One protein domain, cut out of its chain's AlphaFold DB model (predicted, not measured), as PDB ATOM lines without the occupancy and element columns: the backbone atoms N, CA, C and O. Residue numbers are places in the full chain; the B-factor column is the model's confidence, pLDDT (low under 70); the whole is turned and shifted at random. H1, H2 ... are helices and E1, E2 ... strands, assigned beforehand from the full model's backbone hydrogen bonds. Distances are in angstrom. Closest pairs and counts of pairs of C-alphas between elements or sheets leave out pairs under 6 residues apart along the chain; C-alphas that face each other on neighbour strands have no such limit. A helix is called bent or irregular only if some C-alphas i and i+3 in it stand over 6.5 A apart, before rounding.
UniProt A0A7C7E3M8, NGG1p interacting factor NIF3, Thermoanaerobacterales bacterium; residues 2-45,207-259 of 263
ATOM      1  N   GLU A   2     172.610 162.844 155.718       89.00
ATOM      2  CA  GLU A   2     172.899 161.408 155.901       89.00
ATOM      3  C   GLU A   2     172.866 160.971 157.369       89.00
ATOM      4  O   GLU A   2     172.278 159.943 157.685       89.00
ATOM      5  N   LEU A   3     173.408 161.791 158.281       92.12
ATOM      6  CA  LEU A   3     173.317 161.515 159.716       92.12
ATOM      7  C   LEU A   3     171.859 161.443 160.191       92.12
ATOM      8  O   LEU A   3     171.545 160.580 160.993       92.12
ATOM      9  N   ALA A   4     170.971 162.287 159.657       91.94
ATOM     10  CA  ALA A   4     169.549 162.268 159.992       91.94
ATOM     11  C   ALA A   4     168.882 160.956 159.549       91.94
ATOM     12  O   ALA A   4     168.195 160.320 160.347       91.94
ATOM     13  N   GLY A   5     169.168 160.504 158.322       92.12
ATOM     14  CA  GLY A   5     168.727 159.195 157.837       92.12
ATOM     15  C   GLY A   5     169.304 158.037 158.659       92.12
ATOM     16  O   GLY A   5     168.588 157.094 158.982       92.12
ATOM     17  N   ALA A   6     170.575 158.122 159.062       93.50
ATOM     18  CA  ALA A   6     171.229 157.105 159.888       93.50
ATOM     19  C   ALA A   6     170.674 157.036 161.320       93.50
ATOM     20  O   ALA A   6     170.648 155.959 161.913       93.50
ATOM     21  N   THR A   7     170.233 158.165 161.878       95.25
ATOM     22  CA  THR A   7     169.603 158.233 163.205       95.25
ATOM     23  C   THR A   7     168.093 158.007 163.167       95.25
ATOM     24  O   THR A   7     167.483 157.904 164.224       95.25
ATOM     25  N   GLY A   8     167.490 157.938 161.976       94.88
ATOM     26  CA  GLY A   8     166.061 157.682 161.799       94.88
ATOM     27  C   GLY A   8     165.151 158.827 162.246       94.88
ATOM     28  O   GLY A   8     164.062 158.555 162.735       94.88
ATOM     29  N   VAL A   9     165.582 160.088 162.119       95.75
ATOM     30  CA  VAL A   9     164.699 161.225 162.440       95.75
ATOM     31  C   VAL A   9     163.719 161.487 161.303       95.75
ATOM     32  O   VAL A   9     164.105 161.478 160.137       95.75
ATOM     33  N   ASP A  10     162.469 161.792 161.644       96.06
ATOM     34  CA  ASP A  10     161.418 162.057 160.654       96.06
ATOM     35  C   ASP A  10     161.459 163.488 160.101       96.06
ATOM     36  O   ASP A  10     160.976 163.758 159.000       96.06
ATOM     37  N   ALA A  11     162.017 164.430 160.869       95.19
ATOM     38  CA  ALA A  11     162.048 165.842 160.514       95.19
ATOM     39  C   ALA A  11     163.317 166.555 161.000       95.19
ATOM     40  O   ALA A  11     163.825 166.293 162.090       95.19
ATOM     41  N   ILE A  12     163.786 167.518 160.208       93.62
ATOM     42  CA  ILE A  12     164.839 168.469 160.567       93.62
ATOM     43  C   ILE A  12     164.230 169.863 160.638       93.62
ATOM     44  O   ILE A  12     163.539 170.300 159.721       93.62
ATOM     45  N   VAL A  13     164.549 170.586 161.707       92.38
ATOM     46  CA  VAL A  13     164.286 172.020 161.811       92.38
ATOM     47  C   VAL A  13     165.623 172.743 161.729       92.38
ATOM     48  O   VAL A  13     166.489 172.546 162.582       92.38
ATOM     49  N   ALA A  14     165.805 173.548 160.689       89.12
ATOM     50  CA  ALA A  14     167.019 174.309 160.448       89.12
ATOM     51  C   ALA A  14     166.806 175.794 160.733       89.12
ATOM     52  O   ALA A  14     165.761 176.369 160.430       89.12
ATOM     53  N   HIS A  15     167.839 176.410 161.303       85.62
ATOM     54  CA  HIS A  15     167.902 177.856 161.478       85.62
ATOM     55  C   HIS A  15     168.259 178.550 160.161       85.62
ATOM     56  O   HIS A  15     167.497 179.386 159.694       85.62
ATOM     57  N   HIS A  16     169.386 178.197 159.529       84.12
ATOM     58  CA  HIS A  16     169.785 178.828 158.265       84.12
ATOM     59  C   HIS A  16     168.929 178.372 157.084       84.12
ATOM     60  O   HIS A  16     168.477 177.222 157.082       84.12
ATOM     61  N   PRO A  17     168.762 179.234 156.060       79.50
ATOM     62  CA  PRO A  17     167.878 178.926 154.962       79.50
ATOM     63  C   PRO A  17     168.280 177.704 154.163       79.50
ATOM     64  O   PRO A  17     169.456 177.495 153.846       79.50
ATOM     65  N   ILE A  18     167.272 176.926 153.788       81.25
ATOM     66  CA  ILE A  18     167.436 175.736 152.971       81.25
ATOM     67  C   ILE A  18     166.882 176.056 151.592       81.25
ATOM     68  O   ILE A  18     165.683 176.011 151.348       81.25
ATOM     69  N   ALA A  19     167.771 176.421 150.671       76.69
ATOM     70  CA  ALA A  19     167.349 176.738 149.316       76.69
ATOM     71  C   ALA A  19     166.893 175.464 148.581       76.69
ATOM     72  O   ALA A  19     167.669 174.519 148.448       76.69
ATOM     73  N   ASP A  20     165.680 175.481 148.020       66.25
ATOM     74  CA  ASP A  20     165.098 174.358 147.259       66.25
ATOM     75  C   ASP A  20     165.992 173.870 146.102       66.25
ATOM     76  O   ASP A  20     166.010 172.687 145.767       66.25
ATOM     77  N   ALA A  21     166.769 174.777 145.496       63.97
ATOM     78  CA  ALA A  21     167.716 174.475 144.419       63.97
ATOM     79  C   ALA A  21     169.165 174.253 144.903       63.97
ATOM     80  O   ALA A  21     170.080 174.154 144.077       63.97
ATOM     81  N   ALA A  22     169.407 174.198 146.218       77.12
ATOM     82  CA  ALA A  22     170.723 173.868 146.750       77.12
ATOM     83  C   ALA A  22     171.133 172.471 146.275       77.12
ATOM     84  O   ALA A  22     170.334 171.531 146.265       77.12
ATOM     85  N   ASN A  23     172.396 172.332 145.878       76.81
ATOM     86  CA  ASN A  23     172.962 171.043 145.527       76.81
ATOM     87  C   ASN A  23     174.301 170.828 146.227       76.81
ATOM     88  O   ASN A  23     175.040 171.776 146.495       76.81
ATOM     89  N   SER A  24     174.599 169.563 146.497       68.75
ATOM     90  CA  SER A  24     175.907 169.104 146.947       68.75
ATOM     91  C   SER A  24     176.492 168.232 145.844       68.75
ATOM     92  O   SER A  24     175.948 167.174 145.531       68.75
ATOM     93  N   GLY A  25     177.546 168.710 145.177       69.38
ATOM     94  CA  GLY A  25     178.184 167.967 144.084       69.38
ATOM     95  C   GLY A  25     177.272 167.706 142.875       69.38
ATOM     96  O   GLY A  25     177.443 166.699 142.197       69.38
ATOM     97  N   GLY A  26     176.296 168.585 142.614       79.25
ATOM     98  CA  GLY A  26     175.329 168.437 141.518       79.25
ATOM     99  C   GLY A  26     174.079 167.617 141.857       79.25
ATOM    100  O   GLY A  26     173.175 167.542 141.028       79.25
ATOM    101  N   VAL A  27     173.985 167.051 143.066       82.56
ATOM    102  CA  VAL A  27     172.769 166.386 143.562       82.56
ATOM    103  C   VAL A  27     171.936 167.393 144.341       82.56
ATOM    104  O   VAL A  27     172.412 167.963 145.325       82.56
ATOM    105  N   THR A  28     170.705 167.640 143.894       87.25
ATOM    106  CA  THR A  28     169.788 168.565 144.566       87.25
ATOM    107  C   THR A  28     169.376 168.028 145.932       87.25
ATOM    108  O   THR A  28     169.230 166.820 146.130       87.25
ATOM    109  N   LEU A  29     169.195 168.936 146.889       86.69
ATOM    110  CA  LEU A  29     168.901 168.582 148.273       86.69
ATOM    111  C   LEU A  29     167.632 167.732 148.411       86.69
ATOM    112  O   LEU A  29     167.630 166.790 149.200       86.69
ATOM    113  N   ASN A  30     166.593 168.008 147.614       87.25
ATOM    114  CA  ASN A  30     165.336 167.255 147.635       87.25
ATOM    115  C   ASN A  30     165.542 165.742 147.449       87.25
ATOM    116  O   ASN A  30     164.912 164.966 148.153       87.25
ATOM    117  N   TYR A  31     166.481 165.308 146.599       89.44
ATOM    118  CA  TYR A  31     166.755 163.880 146.422       89.44
ATOM    119  C   TYR A  31     167.296 163.227 147.694       89.44
ATOM    120  O   TYR A  31     166.975 162.074 147.964       89.44
ATOM    121  N   TYR A  32     168.088 163.945 148.493       88.56
ATOM    122  CA  TYR A  32     168.535 163.444 149.793       88.56
ATOM    123  C   TYR A  32     167.394 163.395 150.810       88.56
ATOM    124  O   TYR A  32     167.333 162.450 151.593       88.56
ATOM    125  N   LEU A  33     166.505 164.396 150.811       90.25
ATOM    126  CA  LEU A  33     165.334 164.409 151.696       90.25
ATOM    127  C   LEU A  33     164.420 163.217 151.392       90.25
ATOM    128  O   LEU A  33     164.069 162.471 152.304       90.25
ATOM    129  N   ASP A  34     164.121 163.000 150.109       91.50
ATOM    130  CA  ASP A  34     163.276 161.906 149.627       91.50
ATOM    131  C   ASP A  34     163.909 160.537 149.910       91.50
ATOM    132  O   ASP A  34     163.233 159.628 150.387       91.50
ATOM    133  N   LEU A  35     165.219 160.390 149.661       92.75
ATOM    134  CA  LEU A  35     165.950 159.139 149.888       92.75
ATOM    135  C   LEU A  35     165.860 158.669 151.342       92.75
ATOM    136  O   LEU A  35     165.743 157.471 151.596       92.75
ATOM    137  N   TYR A  36     165.943 159.606 152.286       93.38
ATOM    138  CA  TYR A  36     165.897 159.305 153.715       93.38
ATOM    139  C   TYR A  36     164.509 159.481 154.331       93.38
ATOM    140  O   TYR A  36     164.356 159.216 155.519       93.38
ATOM    141  N   ASN A  37     163.508 159.889 153.541       94.75
ATOM    142  CA  ASN A  37     162.158 160.202 154.005       94.75
ATOM    143  C   ASN A  37     162.153 161.204 155.179       94.75
ATOM    144  O   ASN A  37     161.525 160.971 156.209       94.75
ATOM    145  N   VAL A  38     162.886 162.313 155.026       95.00
ATOM    146  CA  VAL A  38     163.056 163.340 156.066       95.00
ATOM    147  C   VAL A  38     162.341 164.626 155.664       95.00
ATOM    148  O   VAL A  38     162.680 165.242 154.653       95.00
ATOM    149  N   ALA A  39     161.393 165.075 156.486       93.88
ATOM    150  CA  ALA A  39     160.789 166.395 156.350       93.88
ATOM    151  C   ALA A  39     161.764 167.495 156.794       93.88
ATOM    152  O   ALA A  39     162.593 167.296 157.680       93.88
ATOM    153  N   VAL A  40     161.658 168.685 156.207       91.62
ATOM    154  CA  VAL A  40     162.535 169.810 156.543       91.62
ATOM    155  C   VAL A  40     161.721 171.077 156.743       91.62
ATOM    156  O   VAL A  40     160.865 171.413 155.929       91.62
ATOM    157  N   PHE A  41     162.019 171.782 157.828       90.12
ATOM    158  CA  PHE A  41     161.436 173.067 158.183       90.12
ATOM    159  C   PHE A  41     162.549 174.094 158.374       90.12
ATOM    160  O   PHE A  41     163.560 173.806 159.010       90.12
ATOM    161  N   GLU A  42     162.344 175.302 157.862       86.81
ATOM    162  CA  GLU A  42     163.244 176.439 158.055       86.81
ATOM    163  C   GLU A  42     162.614 177.451 159.020       86.81
ATOM    164  O   GLU A  42     161.436 177.790 158.896       86.81
ATOM    165  N   LEU A  43     163.408 177.959 159.963       81.56
ATOM    166  CA  LEU A  43     163.010 178.998 160.914       81.56
ATOM    167  C   LEU A  43     164.111 180.058 161.075       81.56
ATOM    168  O   LEU A  43     164.605 180.278 162.178       81.56
ATOM    169  N   HIS A  44     164.475 180.743 159.989       77.88
ATOM    170  CA  HIS A  44     165.540 181.750 160.016       77.88
ATOM    171  C   HIS A  44     165.130 183.042 160.741       77.88
ATOM    172  O   HIS A  44     165.615 183.344 161.830       77.88
ATOM    173  N   GLU A  45     164.184 183.802 160.179       64.75
ATOM    174  CA  GLU A  45     163.848 185.160 160.648       64.75
ATOM    175  C   GLU A  45     163.245 185.197 162.063       64.75
ATOM    176  O   GLU A  45     163.389 186.185 162.779       64.75
ATOM    177  N   GLU A 207     173.256 179.320 170.893       88.75
ATOM    178  CA  GLU A 207     172.589 180.622 171.016       88.75
ATOM    179  C   GLU A 207     171.147 180.607 170.501       88.75
ATOM    180  O   GLU A 207     170.263 181.186 171.134       88.75
ATOM    181  N   ASN A 208     170.912 179.910 169.389       87.69
ATOM    182  CA  ASN A 208     169.627 179.842 168.694       87.69
ATOM    183  C   ASN A 208     169.048 178.425 168.742       87.69
ATOM    184  O   ASN A 208     167.881 178.237 169.086       87.69
ATOM    185  N   GLY A 209     169.878 177.415 168.456       89.31
ATOM    186  CA  GLY A 209     169.431 176.024 168.356       89.31
ATOM    187  C   GLY A 209     168.906 175.447 169.671       89.31
ATOM    188  O   GLY A 209     167.845 174.827 169.697       89.31
ATOM    189  N   LEU A 210     169.608 175.680 170.782       91.94
ATOM    190  CA  LEU A 210     169.212 175.163 172.089       91.94
ATOM    191  C   LEU A 210     167.912 175.817 172.604       91.94
ATOM    192  O   LEU A 210     167.010 175.071 172.994       91.94
ATOM    193  N   PRO A 211     167.734 177.155 172.567       90.38
ATOM    194  CA  PRO A 211     166.440 177.768 172.870       90.38
ATOM    195  C   PRO A 211     165.300 177.275 171.974       90.38
ATOM    196  O   PRO A 211     164.215 177.004 172.486       90.38
ATOM    197  N   LEU A 212     165.537 177.108 170.666       89.56
ATOM    198  CA  LEU A 212     164.547 176.538 169.748       89.56
ATOM    199  C   LEU A 212     164.158 175.113 170.161       89.56
ATOM    200  O   LEU A 212     162.971 174.805 170.237       89.56
ATOM    201  N   ALA A 213     165.127 174.258 170.490       92.81
ATOM    202  CA  ALA A 213     164.861 172.893 170.937       92.81
ATOM    203  C   ALA A 213     164.008 172.855 172.218       92.81
ATOM    204  O   ALA A 213     163.060 172.073 172.305       92.81
ATOM    205  N   TYR A 214     164.284 173.735 173.187       93.38
ATOM    206  CA  TYR A 214     163.456 173.863 174.391       93.38
ATOM    207  C   TYR A 214     162.054 174.405 174.093       93.38
ATOM    208  O   TYR A 214     161.082 173.932 174.682       93.38
ATOM    209  N   ALA A 215     161.922 175.359 173.168       91.19
ATOM    210  CA  ALA A 215     160.617 175.849 172.736       91.19
ATOM    211  C   ALA A 215     159.802 174.731 172.068       91.19
ATOM    212  O   ALA A 215     158.649 174.511 172.431       91.19
ATOM    213  N   LEU A 216     160.408 173.966 171.158       92.38
ATOM    214  CA  LEU A 216     159.774 172.809 170.524       92.38
ATOM    215  C   LEU A 216     159.354 171.762 171.559       92.38
ATOM    216  O   LEU A 216     158.233 171.272 171.498       92.38
ATOM    217  N   ARG A 217     160.197 171.474 172.559       95.00
ATOM    218  CA  ARG A 217     159.849 170.563 173.660       95.00
ATOM    219  C   ARG A 217     158.613 171.013 174.434       95.00
ATOM    220  O   ARG A 217     157.874 170.172 174.921       95.00
ATOM    221  N   HIS A 218     158.396 172.317 174.561       94.62
ATOM    222  CA  HIS A 218     157.221 172.854 175.239       94.62
ATOM    223  C   HIS A 218     155.934 172.709 174.411       94.62
ATOM    224  O   HIS A 218     154.866 172.499 174.978       94.62
ATOM    225  N   TYR A 219     156.026 172.843 173.085       94.12
ATOM    226  CA  TYR A 219     154.857 172.820 172.197       94.12
ATOM    227  C   TYR A 219     154.511 171.434 171.645       94.12
ATOM    228  O   TYR A 219     153.382 171.230 171.200       94.12
ATOM    229  N   LEU A 220     155.461 170.500 171.639       95.56
ATOM    230  CA  LEU A 220     155.279 169.159 171.093       95.56
ATOM    231  C   LEU A 220     154.948 168.135 172.191       95.56
ATOM    232  O   LEU A 220     155.380 168.303 173.334       95.56
ATOM    233  N   PRO A 221     154.207 167.062 171.856       96.88
ATOM    234  CA  PRO A 221     153.968 165.943 172.764       96.88
ATOM    235  C   PRO A 221     155.261 165.332 173.328       96.88
ATOM    236  O   PRO A 221     156.303 165.328 172.670       96.88
ATOM    237  N   GLU A 222     155.193 164.794 174.550       94.69
ATOM    238  CA  GLU A 222     156.364 164.237 175.248       94.69
ATOM    239  C   GLU A 222     156.998 163.045 174.517       94.69
ATOM    240  O   GLU A 222     158.210 162.860 174.609       94.69
ATOM    241  N   ASP A 223     156.197 162.271 173.783       95.56
ATOM    242  CA  ASP A 223     156.610 161.094 173.015       95.56
ATOM    243  C   ASP A 223     157.332 161.433 171.704       95.56
ATOM    244  O   ASP A 223     157.966 160.559 171.117       95.56
ATOM    245  N   ILE A 224     157.302 162.693 171.265       96.56
ATOM    246  CA  ILE A 224     158.178 163.158 170.189       96.56
ATOM    247  C   ILE A 224     159.581 163.310 170.761       96.56
ATOM    248  O   ILE A 224     159.761 164.034 171.735       96.56
ATOM    249  N   GLU A 225     160.601 162.700 170.168       96.50
ATOM    250  CA  GLU A 225     161.996 162.922 170.562       96.50
ATOM    251  C   GLU A 225     162.558 164.183 169.880       96.50
ATOM    252  O   GLU A 225     162.292 164.443 168.709       96.50
ATOM    253  N   ILE A 226     163.330 164.998 170.609       96.25
ATOM    254  CA  ILE A 226     164.092 166.115 170.026       96.25
ATOM    255  C   ILE A 226     165.570 165.834 170.245       96.25
ATOM    256  O   ILE A 226     166.036 165.779 171.383       96.25
ATOM    257  N   VAL A 227     166.303 165.730 169.142       95.69
ATOM    258  CA  VAL A 227     167.756 165.569 169.130       95.69
ATOM    259  C   VAL A 227     168.414 166.791 168.495       95.69
ATOM    260  O   VAL A 227     167.876 167.402 167.571       95.69
ATOM    261  N   LEU A 228     169.591 167.163 168.996       94.38
ATOM    262  CA  LEU A 228     170.392 168.249 168.436       94.38
ATOM    263  C   LEU A 228     171.464 167.673 167.515       94.38
ATOM    264  O   LEU A 228     172.352 166.945 167.956       94.38
ATOM    265  N   PHE A 229     171.411 168.056 166.243       92.56
ATOM    266  CA  PHE A 229     172.487 167.790 165.299       92.56
ATOM    267  C   PHE A 229     173.522 168.900 165.422       92.56
ATOM    268  O   PHE A 229     173.248 170.060 165.119       92.56
ATOM    269  N   ARG A 230     174.722 168.538 165.871       89.19
ATOM    270  CA  ARG A 230     175.850 169.456 165.985       89.19
ATOM    271  C   ARG A 230     177.045 168.882 165.249       89.19
ATOM    272  O   ARG A 230     177.553 167.826 165.614       89.19
ATOM    273  N   GLU A 231     177.500 169.598 164.230       84.38
ATOM    274  CA  GLU A 231     178.718 169.256 163.507       84.38
ATOM    275  C   GLU A 231     179.943 169.868 164.199       84.38
ATOM    276  O   GLU A 231     179.905 170.999 164.687       84.38
ATOM    277  N   ARG A 232     181.047 169.115 164.230       87.00
ATOM    278  CA  ARG A 232     182.375 169.626 164.581       87.00
ATOM    279  C   ARG A 232     183.250 169.569 163.339       87.00
ATOM    280  O   ARG A 232     183.610 168.489 162.879       87.00
ATOM    281  N   ILE A 233     183.591 170.737 162.806       90.62
ATOM    282  CA  ILE A 233     184.467 170.856 161.639       90.62
ATOM    283  C   ILE A 233     185.895 171.099 162.118       90.62
ATOM    284  O   ILE A 233     186.152 172.078 162.827       90.62
ATOM    285  N   CYS A 234     186.815 170.235 161.687       93.56
ATOM    286  CA  CYS A 234     188.232 170.299 162.029       93.56
ATOM    287  C   CYS A 234     189.102 170.569 160.794       93.56
ATOM    288  O   CYS A 234     188.922 169.973 159.734       93.56
ATOM    289  N   SER A 235     190.101 171.430 160.959       95.19
ATOM    290  CA  SER A 235     191.213 171.618 160.035       95.19
ATOM    291  C   SER A 235     192.392 170.772 160.504       95.19
ATOM    292  O   SER A 235     192.890 170.964 161.615       95.19
ATOM    293  N   ILE A 236     192.866 169.874 159.640       95.25
ATOM    294  CA  ILE A 236     193.988 168.963 159.898       95.25
ATOM    295  C   ILE A 236     195.008 169.126 158.762       95.25
ATOM    296  O   ILE A 236     194.610 169.118 157.594       95.25
ATOM    297  N   PRO A 237     196.315 169.269 159.046       95.69
ATOM    298  CA  PRO A 237     197.331 169.281 158.000       95.69
ATOM    299  C   PRO A 237     197.291 168.004 157.149       95.69
ATOM    300  O   PRO A 237     197.240 166.898 157.684       95.69
ATOM    301  N   LEU A 238     197.410 168.136 155.823       94.38
ATOM    302  CA  LEU A 238     197.361 166.997 154.887       94.38
ATOM    303  C   LEU A 238     198.342 165.871 155.257       94.38
ATOM    304  O   LEU A 238     198.010 164.691 155.157       94.38
ATOM    305  N   LYS A 239     199.548 166.232 155.716       93.12
ATOM    306  CA  LYS A 239     200.578 165.273 156.150       93.12
ATOM    307  C   LYS A 239     200.095 164.349 157.283       93.12
ATOM    308  O   LYS A 239     200.518 163.193 157.330       93.12
ATOM    309  N   ASP A 240     199.158 164.814 158.107       92.94
ATOM    310  CA  ASP A 240     198.657 164.140 159.310       92.94
ATOM    311  C   ASP A 240     197.244 163.551 159.113       92.94
ATOM    312  O   ASP A 240     196.775 162.788 159.950       92.94
ATOM    313  N   PHE A 241     196.571 163.834 157.990       93.50
ATOM    314  CA  PHE A 241     195.194 163.395 157.744       93.50
ATOM    315  C   PHE A 241     195.097 162.017 157.075       93.50
ATOM    316  O   PHE A 241     195.704 161.781 156.031       93.50
ATOM    317  N   GLY A 242     194.266 161.132 157.628       93.00
ATOM    318  CA  GLY A 242     193.959 159.822 157.049       93.00
ATOM    319  C   GLY A 242     195.004 158.733 157.332       93.00
ATOM    320  O   GLY A 242     196.150 158.996 157.704       93.00
ATOM    321  N   SER A 243     194.590 157.478 157.150       94.00
ATOM    322  CA  SER A 243     195.448 156.297 157.300       94.00
ATOM    323  C   SER A 243     196.479 156.171 156.161       94.00
ATOM    324  O   SER A 243     196.324 156.797 155.108       94.00
ATOM    325  N   PRO A 244     197.529 155.339 156.313       94.88
ATOM    326  CA  PRO A 244     198.478 155.074 155.230       94.88
ATOM    327  C   PRO A 244     197.799 154.627 153.925       94.88
ATOM    328  O   PRO A 244     198.103 155.166 152.863       94.88
ATOM    329  N   ASN A 245     196.808 153.736 154.008       97.31
ATOM    330  CA  ASN A 245     196.109 153.190 152.842       97.31
ATOM    331  C   ASN A 245     195.362 154.267 152.041       97.31
ATOM    332  O   ASN A 245     195.447 154.292 150.814       97.31
ATOM    333  N   ILE A 246     194.642 155.181 152.708       97.06
ATOM    334  CA  ILE A 246     193.923 156.241 151.983       97.06
ATOM    335  C   ILE A 246     194.895 157.277 151.403       97.06
ATOM    336  O   ILE A 246     194.622 157.844 150.349       97.06
ATOM    337  N   LYS A 247     196.064 157.478 152.031       96.44
ATOM    338  CA  LYS A 247     197.137 158.317 151.475       96.44
ATOM    339  C   LYS A 247     197.744 157.698 150.218       96.44
ATOM    340  O   LYS A 247     198.024 158.427 149.274       96.44
ATOM    341  N   GLU A 248     197.941 156.383 150.182       97.19
ATOM    342  CA  GLU A 248     198.395 155.676 148.976       97.19
ATOM    343  C   GLU A 248     197.377 155.787 147.844       97.19
ATOM    344  O   GLU A 248     197.745 156.159 146.732       97.19
ATOM    345  N   TYR A 249     196.093 155.568 148.141       97.56
ATOM    346  CA  TYR A 249     195.011 155.827 147.192       97.56
ATOM    347  C   TYR A 249     195.034 157.277 146.683       97.56
ATOM    348  O   TYR A 249     194.992 157.504 145.476       97.56
ATOM    349  N   ALA A 250     195.155 158.263 147.576       97.12
ATOM    350  CA  ALA A 250     195.185 159.674 147.197       97.12
ATOM    351  C   ALA A 250     196.380 160.000 146.286       97.12
ATOM    352  O   ALA A 250     196.217 160.733 145.309       97.12
ATOM    353  N   LYS A 251     197.562 159.427 146.557       95.75
ATOM    354  CA  LYS A 251     198.740 159.548 145.682       95.75
ATOM    355  C   LYS A 251     198.483 158.916 144.321       95.75
ATOM    356  O   LYS A 251     198.669 159.590 143.317       95.75
ATOM    357  N   PHE A 252     197.969 157.686 144.295       96.38
ATOM    358  CA  PHE A 252     197.618 156.993 143.056       96.38
ATOM    359  C   PHE A 252     196.653 157.821 142.200       96.38
ATOM    360  O   PHE A 252     196.908 158.029 141.016       96.38
ATOM    361  N   ILE A 253     195.575 158.343 142.794       97.50
ATOM    362  CA  ILE A 253     194.620 159.194 142.077       97.50
ATOM    363  C   ILE A 253     195.289 160.474 141.573       97.50
ATOM    364  O   ILE A 253     195.085 160.870 140.425       97.50
ATOM    365  N   THR A 254     196.116 161.101 142.411       95.56
ATOM    366  CA  THR A 254     196.823 162.331 142.051       95.56
ATOM    367  C   THR A 254     197.730 162.111 140.845       95.56
ATOM    368  O   THR A 254     197.577 162.814 139.852       95.56
ATOM    369  N   GLU A 255     198.608 161.107 140.913       94.12
ATOM    370  CA  GLU A 255     199.625 160.787 139.905       94.12
ATOM    371  C   GLU A 255     199.032 160.355 138.561       94.12
ATOM    372  O   GLU A 255     199.608 160.650 137.519       94.12
ATOM    373  N   ASN A 256     197.892 159.660 138.571       94.94
ATOM    374  CA  ASN A 256     197.340 159.057 137.356       94.94
ATOM    375  C   ASN A 256     196.203 159.868 136.721       94.94
ATOM    376  O   ASN A 256     195.902 159.646 135.550       94.94
ATOM    377  N   TYR A 257     195.552 160.773 137.466       95.31
ATOM    378  CA  TYR A 257     194.322 161.426 136.993       95.31
ATOM    379  C   TYR A 257     194.225 162.927 137.272       95.31
ATOM    380  O   TYR A 257     193.565 163.627 136.508       95.31
ATOM    381  N   LEU A 258     194.816 163.437 138.361       94.81
ATOM    382  CA  LEU A 258     194.624 164.845 138.751       94.81
ATOM    383  C   LEU A 258     195.760 165.761 138.302       94.81
ATOM    384  O   LEU A 258     195.536 166.958 138.122       94.81
ATOM    385  N   ILE A 259     196.964 165.220 138.112       93.25
ATOM    386  CA  ILE A 259     198.077 165.966 137.532       93.25
ATOM    387  C   ILE A 259     198.281 165.512 136.091       93.25
ATOM    388  O   ILE A 259     198.473 164.335 135.807       93.25
TER     389      ILE A 259
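AT A GLANCE: This is residues 2 to 45 and 207 to 259 of the 263 residues of the protein "NGG1p interacting factor NIF3" of Thermoanaerobacterales bacterium (UniProt A0A7C7E3M8). A small lobe holds a two-strand sheet, E1 and E2, with H1 and H2 together at one side and H3 near E1. From H3 a long link runs out like an arm, with residues 231 to 237 sticking out, to H4, which lies far off and makes the length. The printed part has 97 residues with four named helices and two named strands in the order H1, E1, H2, E2, H3, H4; the sheet is parallel and the class is mostly helix. It is only just loose, close to extended, with a radius of gyration of the C-alphas of 18.8 A and spans of 56 by 28 by 26 A.

IN THESE COORDINATES: E1 is residues 11 to 14, from C-alpha 11 at (162.048, 165.842, 160.514), and E2 is residues 39 to 42. H1 is residues 2 to 7 and H2 residues 29 to 36. H3, residues 207 to 219, is 19.4 A long. H4, residues 244 to 258, is 19.5 A long and ends at C-alpha 258 at (194.624, 164.845, 138.751). H3 and H4 are only just irregular: C-alphas 207 and 210 are 6.51 A apart, C-alphas 255 and 258 6.54 A.

HOW THE PARTS SIT: E1 and E2 are parallel at 18 degrees, with N 12 and O 39 within hydrogen-bond range at 2.8 A. E1, H2 and E2 form a strand-helix-strand unit, two parallel neighbour strands with a helix between, its crossover right-handed. H1 and H2 touch, the closest C-alphas being those of Gly 5 and Tyr 36, 5.0 A; they run the same way at a shallow tilt of 29 degrees. E1 and H3 are near each other, with 6 pairs of C-alphas within 10 A. H4 is apart from H3. Every O i to N i+4 pair is within range in H1, H2 and H4; in H3, 8 of 9.

THE WHOLE: The C-alphas farthest apart, of His 218 and Asn 256, are 56.9 A apart. Residues 46 to 206 are not printed; C-alphas 45 and 207 are 14.3 A apart. The links E1 to H2 and H3 to H4 are long. Residues 20 to 21, 24 to 25 and 45 are under pLDDT 70.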